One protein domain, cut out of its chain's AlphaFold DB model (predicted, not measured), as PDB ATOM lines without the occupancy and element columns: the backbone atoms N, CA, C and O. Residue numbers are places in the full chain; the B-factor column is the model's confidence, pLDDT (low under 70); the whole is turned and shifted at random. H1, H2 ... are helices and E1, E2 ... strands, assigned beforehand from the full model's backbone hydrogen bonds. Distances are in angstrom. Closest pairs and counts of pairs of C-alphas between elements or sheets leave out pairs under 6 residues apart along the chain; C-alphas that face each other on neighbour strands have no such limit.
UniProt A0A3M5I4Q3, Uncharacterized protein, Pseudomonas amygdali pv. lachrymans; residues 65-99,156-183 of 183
ATOM      1  N   PHE A  65     207.049 224.162 233.037       76.88
ATOM      2  CA  PHE A  65     206.652 225.178 234.008       76.88
ATOM      3  C   PHE A  65     206.263 224.577 235.345       76.88
ATOM      4  O   PHE A  65     206.591 225.143 236.377       76.88
ATOM      5  N   CYS A  66     205.525 223.470 235.341       80.62
ATOM      6  CA  CYS A  66     204.906 222.969 236.551       80.62
ATOM      7  C   CYS A  66     204.718 221.455 236.491       80.62
ATOM      8  O   CYS A  66     204.151 220.923 235.539       80.62
ATOM      9  N   ALA A  67     205.177 220.774 237.531       87.00
ATOM     10  CA  ALA A  67     204.968 219.355 237.755       87.00
ATOM     11  C   ALA A  67     204.328 219.152 239.130       87.00
ATOM     12  O   ALA A  67     204.494 219.987 240.023       87.00
ATOM     13  N   HIS A  68     203.588 218.058 239.283       89.38
ATOM     14  CA  HIS A  68     202.949 217.699 240.542       89.38
ATOM     15  C   HIS A  68     203.246 216.244 240.880       89.38
ATOM     16  O   HIS A  68     203.577 215.463 240.007       89.38
ATOM     17  N   VAL A  69     203.171 215.857 242.145       93.00
ATOM     18  CA  VAL A  69     203.267 214.452 242.545       93.00
ATOM     19  C   VAL A  69     202.520 214.278 243.845       93.00
ATOM     20  O   VAL A  69     202.588 215.138 244.721       93.00
ATOM     21  N   ARG A  70     201.813 213.162 243.984       95.00
ATOM     22  CA  ARG A  70     201.137 212.806 245.225       95.00
ATOM     23  C   ARG A  70     201.884 211.651 245.894       95.00
ATOM     24  O   ARG A  70     201.792 210.534 245.389       95.00
ATOM     25  N   PRO A  71     202.608 211.895 246.999       95.25
ATOM     26  CA  PRO A  71     203.248 210.826 247.756       95.25
ATOM     27  C   PRO A  71     202.214 209.820 248.283       95.25
ATOM     28  O   PRO A  71     201.134 210.208 248.736       95.25
ATOM     29  N   GLU A  72     202.547 208.530 248.282       94.25
ATOM     30  CA  GLU A  72     201.699 207.476 248.854       94.25
ATOM     31  C   GLU A  72     201.826 207.402 250.386       94.25
ATOM     32  O   GLU A  72     200.955 206.854 251.063       94.25
ATOM     33  N   ASN A  73     202.942 207.888 250.938       94.62
ATOM     34  CA  ASN A  73     203.284 207.809 252.359       94.62
ATOM     35  C   ASN A  73     204.356 208.846 252.752       94.62
ATOM     36  O   ASN A  73     204.983 209.469 251.896       94.62
ATOM     37  N   GLU A  74     204.603 208.987 254.059       95.06
ATOM     38  CA  GLU A  74     205.550 209.974 254.605       95.06
ATOM     39  C   GLU A  74     206.994 209.768 254.126       95.06
ATOM     40  O   GLU A  74     207.698 210.731 253.848       95.06
ATOM     41  N   ALA A  75     207.447 208.520 253.978       94.75
ATOM     42  CA  ALA A  75     208.820 208.250 253.545       94.75
ATOM     43  C   ALA A  75     209.066 208.715 252.100       94.75
ATOM     44  O   ALA A  75     210.130 209.244 251.783       94.75
ATOM     45  N   GLU A  76     208.073 208.537 251.230       94.75
ATOM     46  CA  GLU A  76     208.103 209.043 249.858       94.75
ATOM     47  C   GLU A  76     208.012 210.570 249.807       94.75
ATOM     48  O   GLU A  76     208.733 211.201 249.033       94.75
ATOM     49  N   ARG A  77     207.183 211.170 250.673       95.31
ATOM     50  CA  ARG A  77     207.083 212.625 250.820       95.31
ATOM     51  C   ARG A  77     208.448 213.216 251.169       95.31
ATOM     52  O   ARG A  77     208.953 214.035 250.407       95.31
ATOM     53  N   GLU A  78     209.089 212.740 252.234       95.56
ATOM     54  CA  GLU A  78     210.421 213.197 252.660       95.56
ATOM     55  C   GLU A  78     211.494 212.994 251.577       95.56
ATOM     56  O   GLU A  78     212.356 213.857 251.377       95.56
ATOM     57  N   PHE A  79     211.417 211.903 250.803       95.19
ATOM     58  CA  PHE A  79     212.290 211.720 249.644       95.19
ATOM     59  C   PHE A  79     212.109 212.840 248.612       95.19
ATOM     60  O   PHE A  79     213.104 213.451 248.211       95.19
ATOM     61  N   TYR A  80     210.878 213.151 248.205       94.56
ATOM     62  CA  TYR A  80     210.637 214.238 247.254       94.56
ATOM     63  C   TYR A  80     211.044 215.599 247.827       94.56
ATOM     64  O   TYR A  80     211.723 216.359 247.138       94.56
ATOM     65  N   LEU A  81     210.747 215.879 249.099       93.56
ATOM     66  CA  LEU A  81     211.159 217.125 249.753       93.56
ATOM     67  C   LEU A  81     212.683 217.302 249.772       93.56
ATOM     68  O   LEU A  81     213.174 218.412 249.592       93.56
ATOM     69  N   SER A  82     213.449 216.213 249.903       93.12
ATOM     70  CA  SER A  82     214.917 216.271 249.834       93.12
ATOM     71  C   SER A  82     215.464 216.650 248.447       93.12
ATOM     72  O   SER A  82     216.614 217.080 248.326       93.12
ATOM     73  N   LYS A  83     214.661 216.476 247.390       91.06
ATOM     74  CA  LYS A  83     215.035 216.742 245.991       91.06
ATOM     75  C   LYS A  83     214.541 218.100 245.501       91.06
ATOM     76  O   LYS A  83     215.173 218.698 244.627       91.06
ATOM     77  N   LEU A  84     213.417 218.567 246.034       89.06
ATOM     78  CA  LEU A  84     212.744 219.785 245.602       89.06
ATOM     79  C   LEU A  84     213.222 220.985 246.420       89.06
ATOM     80  O   LEU A  84     213.042 221.045 247.632       89.06
ATOM     81  N   LYS A  85     213.819 221.975 245.747       82.62
ATOM     82  CA  LYS A  85     214.257 223.219 246.405       82.62
ATOM     83  C   LYS A  85     213.092 224.157 246.705       82.62
ATOM     84  O   LYS A  85     213.102 224.848 247.715       82.62
ATOM     85  N   GLU A  86     212.129 224.216 245.794       83.31
ATOM     86  CA  GLU A  86     211.008 225.152 245.823       83.31
ATOM     87  C   GLU A  86     209.761 224.379 245.406       83.31
ATOM     88  O   GLU A  86     209.680 223.916 244.268       83.31
ATOM     89  N   TYR A  87     208.820 224.220 246.330       88.19
ATOM     90  CA  TYR A  87     207.575 223.496 246.115       88.19
ATOM     91  C   TYR A  87     206.450 224.118 246.946       88.19
ATOM     92  O   TYR A  87     206.693 224.860 247.901       88.19
ATOM     93  N   LYS A  88     205.217 223.782 246.587       88.75
ATOM     94  CA  LYS A  88     204.005 224.069 247.345       88.75
ATOM     95  C   LYS A  88     203.298 222.754 247.647       88.75
ATOM     96  O   LYS A  88     203.189 221.905 246.772       88.75
ATOM     97  N   GLU A  89     202.818 222.598 248.872       92.19
ATOM     98  CA  GLU A  89     201.965 221.474 249.255       92.19
ATOM     99  C   GLU A  89     200.499 221.913 249.165       92.19
ATOM    100  O   GLU A  89     200.095 222.912 249.768       92.19
ATOM    101  N   ASP A  90     199.717 221.208 248.350       90.62
ATOM    102  CA  ASP A  90     198.281 221.435 248.213       90.62
ATOM    103  C   ASP A  90     197.497 220.679 249.307       90.62
ATOM    104  O   ASP A  90     198.000 219.714 249.889       90.62
ATOM    105  N   PRO A  91     196.245 221.081 249.616       92.94
ATOM    106  CA  PRO A  91     195.474 220.500 250.723       92.94
ATOM    107  C   PRO A  91     195.213 218.992 250.624       92.94
ATOM    108  O   PRO A  91     194.853 218.366 251.619       92.94
ATOM    109  N   ASP A  92     195.338 218.410 249.432       92.19
ATOM    110  CA  ASP A  92     195.161 216.979 249.194       92.19
ATOM    111  C   ASP A  92     196.453 216.157 249.393       92.19
ATOM    112  O   ASP A  92     196.430 214.937 249.200       92.19
ATOM    113  N   GLY A  93     197.548 216.816 249.792       91.31
ATOM    114  CA  GLY A  93     198.871 216.228 249.997       91.31
ATOM    115  C   GLY A  93     199.732 216.167 248.732       91.31
ATOM    116  O   GLY A  93     200.809 215.575 248.766       91.31
ATOM    117  N   SER A  94     199.280 216.736 247.611       92.94
ATOM    118  CA  SER A  94     200.092 216.827 246.396       92.94
ATOM    119  C   SER A  94     201.187 217.887 246.546       92.94
ATOM    120  O   SER A  94     200.951 218.982 247.056       92.94
ATOM    121  N   LEU A  95     202.389 217.576 246.069       91.94
ATOM    122  CA  LEU A  95     203.506 218.509 245.964       91.94
ATOM    123  C   LEU A  95     203.537 219.087 244.551       91.94
ATOM    124  O   LEU A  95     203.564 218.331 243.585       91.94
ATOM    125  N   LEU A  96     203.573 220.409 244.435       89.38
ATOM    126  CA  LEU A  96     203.610 221.163 243.184       89.38
ATOM    127  C   LEU A  96     204.925 221.942 243.083       89.38
ATOM    128  O   LEU A  96     205.279 222.659 244.019       89.38
ATOM    129  N   TRP A  97     205.654 221.842 241.968       86.88
ATOM    130  CA  TRP A  97     206.941 222.534 241.793       86.88
ATOM    131  C   TRP A  97     207.232 222.916 240.338       86.88
ATOM    132  O   TRP A  97     206.616 222.412 239.399       86.88
ATOM    133  N   CYS A  98     208.210 223.803 240.148       79.25
ATOM    134  CA  CYS A  98     208.755 224.138 238.833       79.25
ATOM    135  C   CYS A  98     209.938 223.236 238.494       79.25
ATOM    136  O   CYS A  98     210.906 223.175 239.251       79.25
ATOM    137  N   THR A  99     209.933 222.610 237.317       74.25
ATOM    138  CA  THR A  99     211.037 221.723 236.921       74.25
ATOM    139  C   THR A  99     212.249 222.496 236.373       74.25
ATOM    140  O   THR A  99     213.361 221.968 236.381       74.25
ATOM    141  N   PRO A 156     222.456 225.141 238.058       73.56
ATOM    142  CA  PRO A 156     222.331 224.991 239.512       73.56
ATOM    143  C   PRO A 156     220.873 225.058 240.005       73.56
ATOM    144  O   PRO A 156     220.581 224.713 241.159       73.56
ATOM    145  N   TYR A 157     219.956 225.491 239.137       76.56
ATOM    146  CA  TYR A 157     218.535 225.655 239.414       76.56
ATOM    147  C   TYR A 157     217.650 224.595 238.751       76.56
ATOM    148  O   TYR A 157     216.435 224.656 238.920       76.56
ATOM    149  N   ARG A 158     218.218 223.621 238.021       80.00
ATOM    150  CA  ARG A 158     217.424 222.520 237.455       80.00
ATOM    151  C   ARG A 158     216.776 221.731 238.590       80.00
ATOM    152  O   ARG A 158     217.473 221.269 239.493       80.00
ATOM    153  N   GLN A 159     215.473 221.516 238.480       84.38
ATOM    154  CA  GLN A 159     214.738 220.573 239.311       84.38
ATOM    155  C   GLN A 159     214.382 219.322 238.482       84.38
ATOM    156  O   GLN A 159     214.374 219.364 237.246       84.38
ATOM    157  N   PRO A 160     214.161 218.168 239.125       86.44
ATOM    158  CA  PRO A 160     213.743 216.963 238.418       86.44
ATOM    159  C   PRO A 160     212.294 217.091 237.927       86.44
ATOM    160  O   PRO A 160     211.487 217.815 238.511       86.44
ATOM    161  N   ARG A 161     211.953 216.375 236.851       86.75
ATOM    162  CA  ARG A 161     210.549 216.190 236.444       86.75
ATOM    163  C   ARG A 161     209.857 215.155 237.322       86.75
ATOM    164  O   ARG A 161     210.519 214.299 237.902       86.75
ATOM    165  N   GLU A 162     208.528 215.176 237.326       88.25
ATOM    166  CA  GLU A 162     207.703 214.186 238.034       88.25
ATOM    167  C   GLU A 162     208.131 212.751 237.702       88.25
ATOM    168  O   GLU A 162     208.517 211.996 238.590       88.25
ATOM    169  N   GLY A 163     208.202 212.401 236.413       87.62
ATOM    170  CA  GLY A 163     208.631 211.064 235.993       87.62
ATOM    171  C   GLY A 163     210.070 210.698 236.391       87.62
ATOM    172  O   GLY A 163     210.365 209.520 236.592       87.62
ATOM    173  N   GLU A 164     210.966 211.683 236.541       89.06
ATOM    174  CA  GLU A 164     212.342 211.452 237.012       89.06
ATOM    175  C   GLU A 164     212.336 211.089 238.505       89.06
ATOM    176  O   GLU A 164     212.942 210.088 238.894       89.06
ATOM    177  N   LEU A 165     211.587 211.842 239.318       90.81
ATOM    178  CA  LEU A 165     211.435 211.585 240.752       90.81
ATOM    179  C   LEU A 165     210.759 210.245 241.043       90.81
ATOM    180  O   LEU A 165     211.253 209.484 241.876       90.81
ATOM    181  N   VAL A 166     209.661 209.938 240.348       90.81
ATOM    182  CA  VAL A 166     208.919 208.680 240.527       90.81
ATOM    183  C   VAL A 166     209.809 207.483 240.189       90.81
ATOM    184  O   VAL A 166     209.880 206.517 240.953       90.81
ATOM    185  N   SER A 167     210.548 207.557 239.076       90.12
ATOM    186  CA  SER A 167     211.479 206.496 238.690       90.12
ATOM    187  C   SER A 167     212.615 206.330 239.700       90.12
ATOM    188  O   SER A 167     212.975 205.196 240.016       90.12
ATOM    189  N   GLU A 168     213.206 207.423 240.191       91.50
ATOM    190  CA  GLU A 168     214.307 207.375 241.158       91.50
ATOM    191  C   GLU A 168     213.853 206.793 242.501       91.50
ATOM    192  O   GLU A 168     214.513 205.899 243.036       91.50
ATOM    193  N   TRP A 169     212.692 207.220 243.001       91.62
ATOM    194  CA  TRP A 169     212.098 206.659 244.211       91.62
ATOM    195  C   TRP A 169     211.835 205.159 244.079       91.62
ATOM    196  O   TRP A 169     212.229 204.379 244.946       91.62
ATOM    197  N   TRP A 170     211.227 204.728 242.966       90.00
ATOM    198  CA  TRP A 170     210.975 203.310 242.716       90.00
ATOM    199  C   TRP A 170     212.276 202.501 242.692       90.00
ATOM    200  O   TRP A 170     212.331 201.406 243.260       90.00
ATOM    201  N   MET A 171     213.333 203.046 242.086       88.38
ATOM    202  CA  MET A 171     214.659 202.427 242.094       88.38
ATOM    203  C   MET A 171     215.281 202.387 243.490       88.38
ATOM    204  O   MET A 171     215.903 201.390 243.815       88.38
ATOM    205  N   LEU A 172     215.109 203.393 244.344       86.94
ATOM    206  CA  LEU A 172     215.613 203.338 245.724       86.94
ATOM    207  C   LEU A 172     214.832 202.328 246.573       86.94
ATOM    208  O   LEU A 172     215.431 201.504 247.263       86.94
ATOM    209  N   LYS A 173     213.501 202.328 246.449       86.00
ATOM    210  CA  LYS A 173     212.590 201.411 247.149       86.00
ATOM    211  C   LYS A 173     212.836 199.944 246.778       86.00
ATOM    212  O   LYS A 173     212.722 199.072 247.637       86.00
ATOM    213  N   ASN A 174     213.166 199.656 245.513       85.38
ATOM    214  CA  ASN A 174     213.286 198.282 245.000       85.38
ATOM    215  C   ASN A 174     214.721 197.852 244.648       85.38
ATOM    216  O   ASN A 174     215.012 196.659 244.593       85.38
ATOM    217  N   GLY A 175     215.627 198.794 244.400       64.38
ATOM    218  CA  GLY A 175     216.996 198.561 243.928       64.38
ATOM    219  C   GLY A 175     217.960 198.089 245.012       64.38
ATOM    220  O   GLY A 175     218.951 197.440 244.685       64.38
ATOM    221  N   TYR A 176     217.625 198.273 246.293       52.06
ATOM    222  CA  TYR A 176     218.344 197.624 247.397       52.06
ATOM    223  C   TYR A 176     218.137 196.099 247.462       52.06
ATOM    224  O   TYR A 176     218.881 195.423 248.160       52.06
ATOM    225  N   ARG A 177     217.218 195.507 246.681       50.56
ATOM    226  CA  ARG A 177     217.079 194.037 246.612       50.56
ATOM    227  C   ARG A 177     218.110 193.331 245.726       50.56
ATOM    228  O   ARG A 177     218.122 192.105 245.709       50.56
ATOM    229  N   ARG A 178     218.954 194.053 244.978       47.56
ATOM    230  CA  ARG A 178     219.972 193.436 244.099       47.56
ATOM    231  C   ARG A 178     221.409 193.501 244.617       47.56
ATOM    232  O   ARG A 178     222.250 192.838 244.034       47.56
ATOM    233  N   ALA A 179     221.686 194.240 245.692       49.12
ATOM    234  CA  ALA A 179     223.035 194.331 246.263       49.12
ATOM    235  C   ALA A 179     223.296 193.347 247.427       49.12
ATOM    236  O   ALA A 179     224.428 193.255 247.883       49.12
ATOM    237  N   GLU A 180     222.285 192.596 247.887       46.22
ATOM    238  CA  GLU A 180     222.417 191.598 248.971       46.22
ATOM    239  C   GLU A 180     222.336 190.138 248.489       46.22
ATOM    240  O   GLU A 180     222.223 189.218 249.296       46.22
ATOM    241  N   VAL A 181     222.404 189.893 247.177       48.78
ATOM    242  CA  VAL A 181     222.450 188.529 246.626       48.78
ATOM    243  C   VAL A 181     223.602 188.405 245.634       48.78
ATOM    244  O   VAL A 181     223.388 188.233 244.440       48.78
ATOM    245  N   GLU A 182     224.827 188.467 246.143       37.62
ATOM    246  CA  GLU A 182     225.928 187.670 245.595       37.62
ATOM    247  C   GLU A 182     226.635 186.959 246.769       37.62
ATOM    248  O   GLU A 182     227.066 187.642 247.701       37.62
ATOM    249  N   PRO A 183     226.663 185.610 246.792       48.62
ATOM    250  CA  PRO A 183     227.437 184.817 247.749       48.62
ATOM    251  C   PRO A 183     228.943 184.819 247.457       48.62
ATOM    252  O   PRO A 183     229.326 184.942 246.271       48.62
TER     253      PRO A 183
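AT A GLANCE: This is residues 65 to 99 and 156 to 183 of the 183 residues of an uncharacterized protein of Pseudomonas amygdali pv. lachrymans (UniProt A0A3M5I4Q3). A small sheet of three short strands, E1, E3 and E2, forms one end of the model, with the helix H1 beside it; the longer helix H2 starts near E1 and leads away from the sheet, and residues 174 to 183 stick out beyond the body as a tail. The 63 printed residues hold two named helices and three named strands in the order E1, H1, E2, E3, H2; the sheet order is E1, E3, E2, antiparallel throughout, and the class is mixed. The whole is loose, with a radius of gyration of the C-alphas of 13.6 A, and only just elongated, spanning 46 by 28 by 16 A.

HOW THE PARTS SIT: In the sheet, E3, residues 95 to 97, is the inner strand between E1, residues 67 to 69, and E2, residues 87 to 89. N 67 and O 97 are 2.9 A apart, and N 88 and O 96 are 2.8 A apart, both within hydrogen-bond range. E2 and E3 form a hairpin. E1, H1, residues 74 to 83, and E2 make a split strand-helix-strand unit, two strands running the same way with E3 between them, and its crossover is right-handed. H1 only grazes the sheet, with residues 77 to 81. H2, residues 162 to 175, only grazes it too, with residues 162 to 166; the closest C-alphas of E1 and H2, those of Ala 67 and Glu 162, are 5.9 A apart. H1 and H2 only just touch, with 3 pairs of C-alphas within 8 A, H2 with residues 165 to 169 alone; the closest are Tyr 80 and Leu 165, 7.1 A. They run opposite ways at a steep tilt of 58 degrees. In H1 and H2 every O i to N i+4 pair is within hydrogen-bond range.

IN THESE COORDINATES: E1, residues 67 to 69, begins at C-alpha 67 (204.968, 219.355, 237.755). E2, residues 87 to 89, and E3, residues 95 to 97, have three residues each. H1, residues 74 to 83, measures 14.5 A. H2, residues 162 to 175, measures 19.1 A and ends at C-alpha 175 (216.996, 198.561, 243.928).

THE WHOLE: The C-alphas of Pro 91 and Pro 183, the two farthest apart, are 48.0 A apart. Without residues 174 to 183, which stand free, the body spans 26 by 26 by 16 A. Residues 100 to 155 are not printed, and C-alphas 99 and 156 are 12.0 A apart across this cut. The links printed whole, E1 to H1, H1 to E2 and E2 to E3, are tight. Residues 175 to 183 have pLDDT under 70.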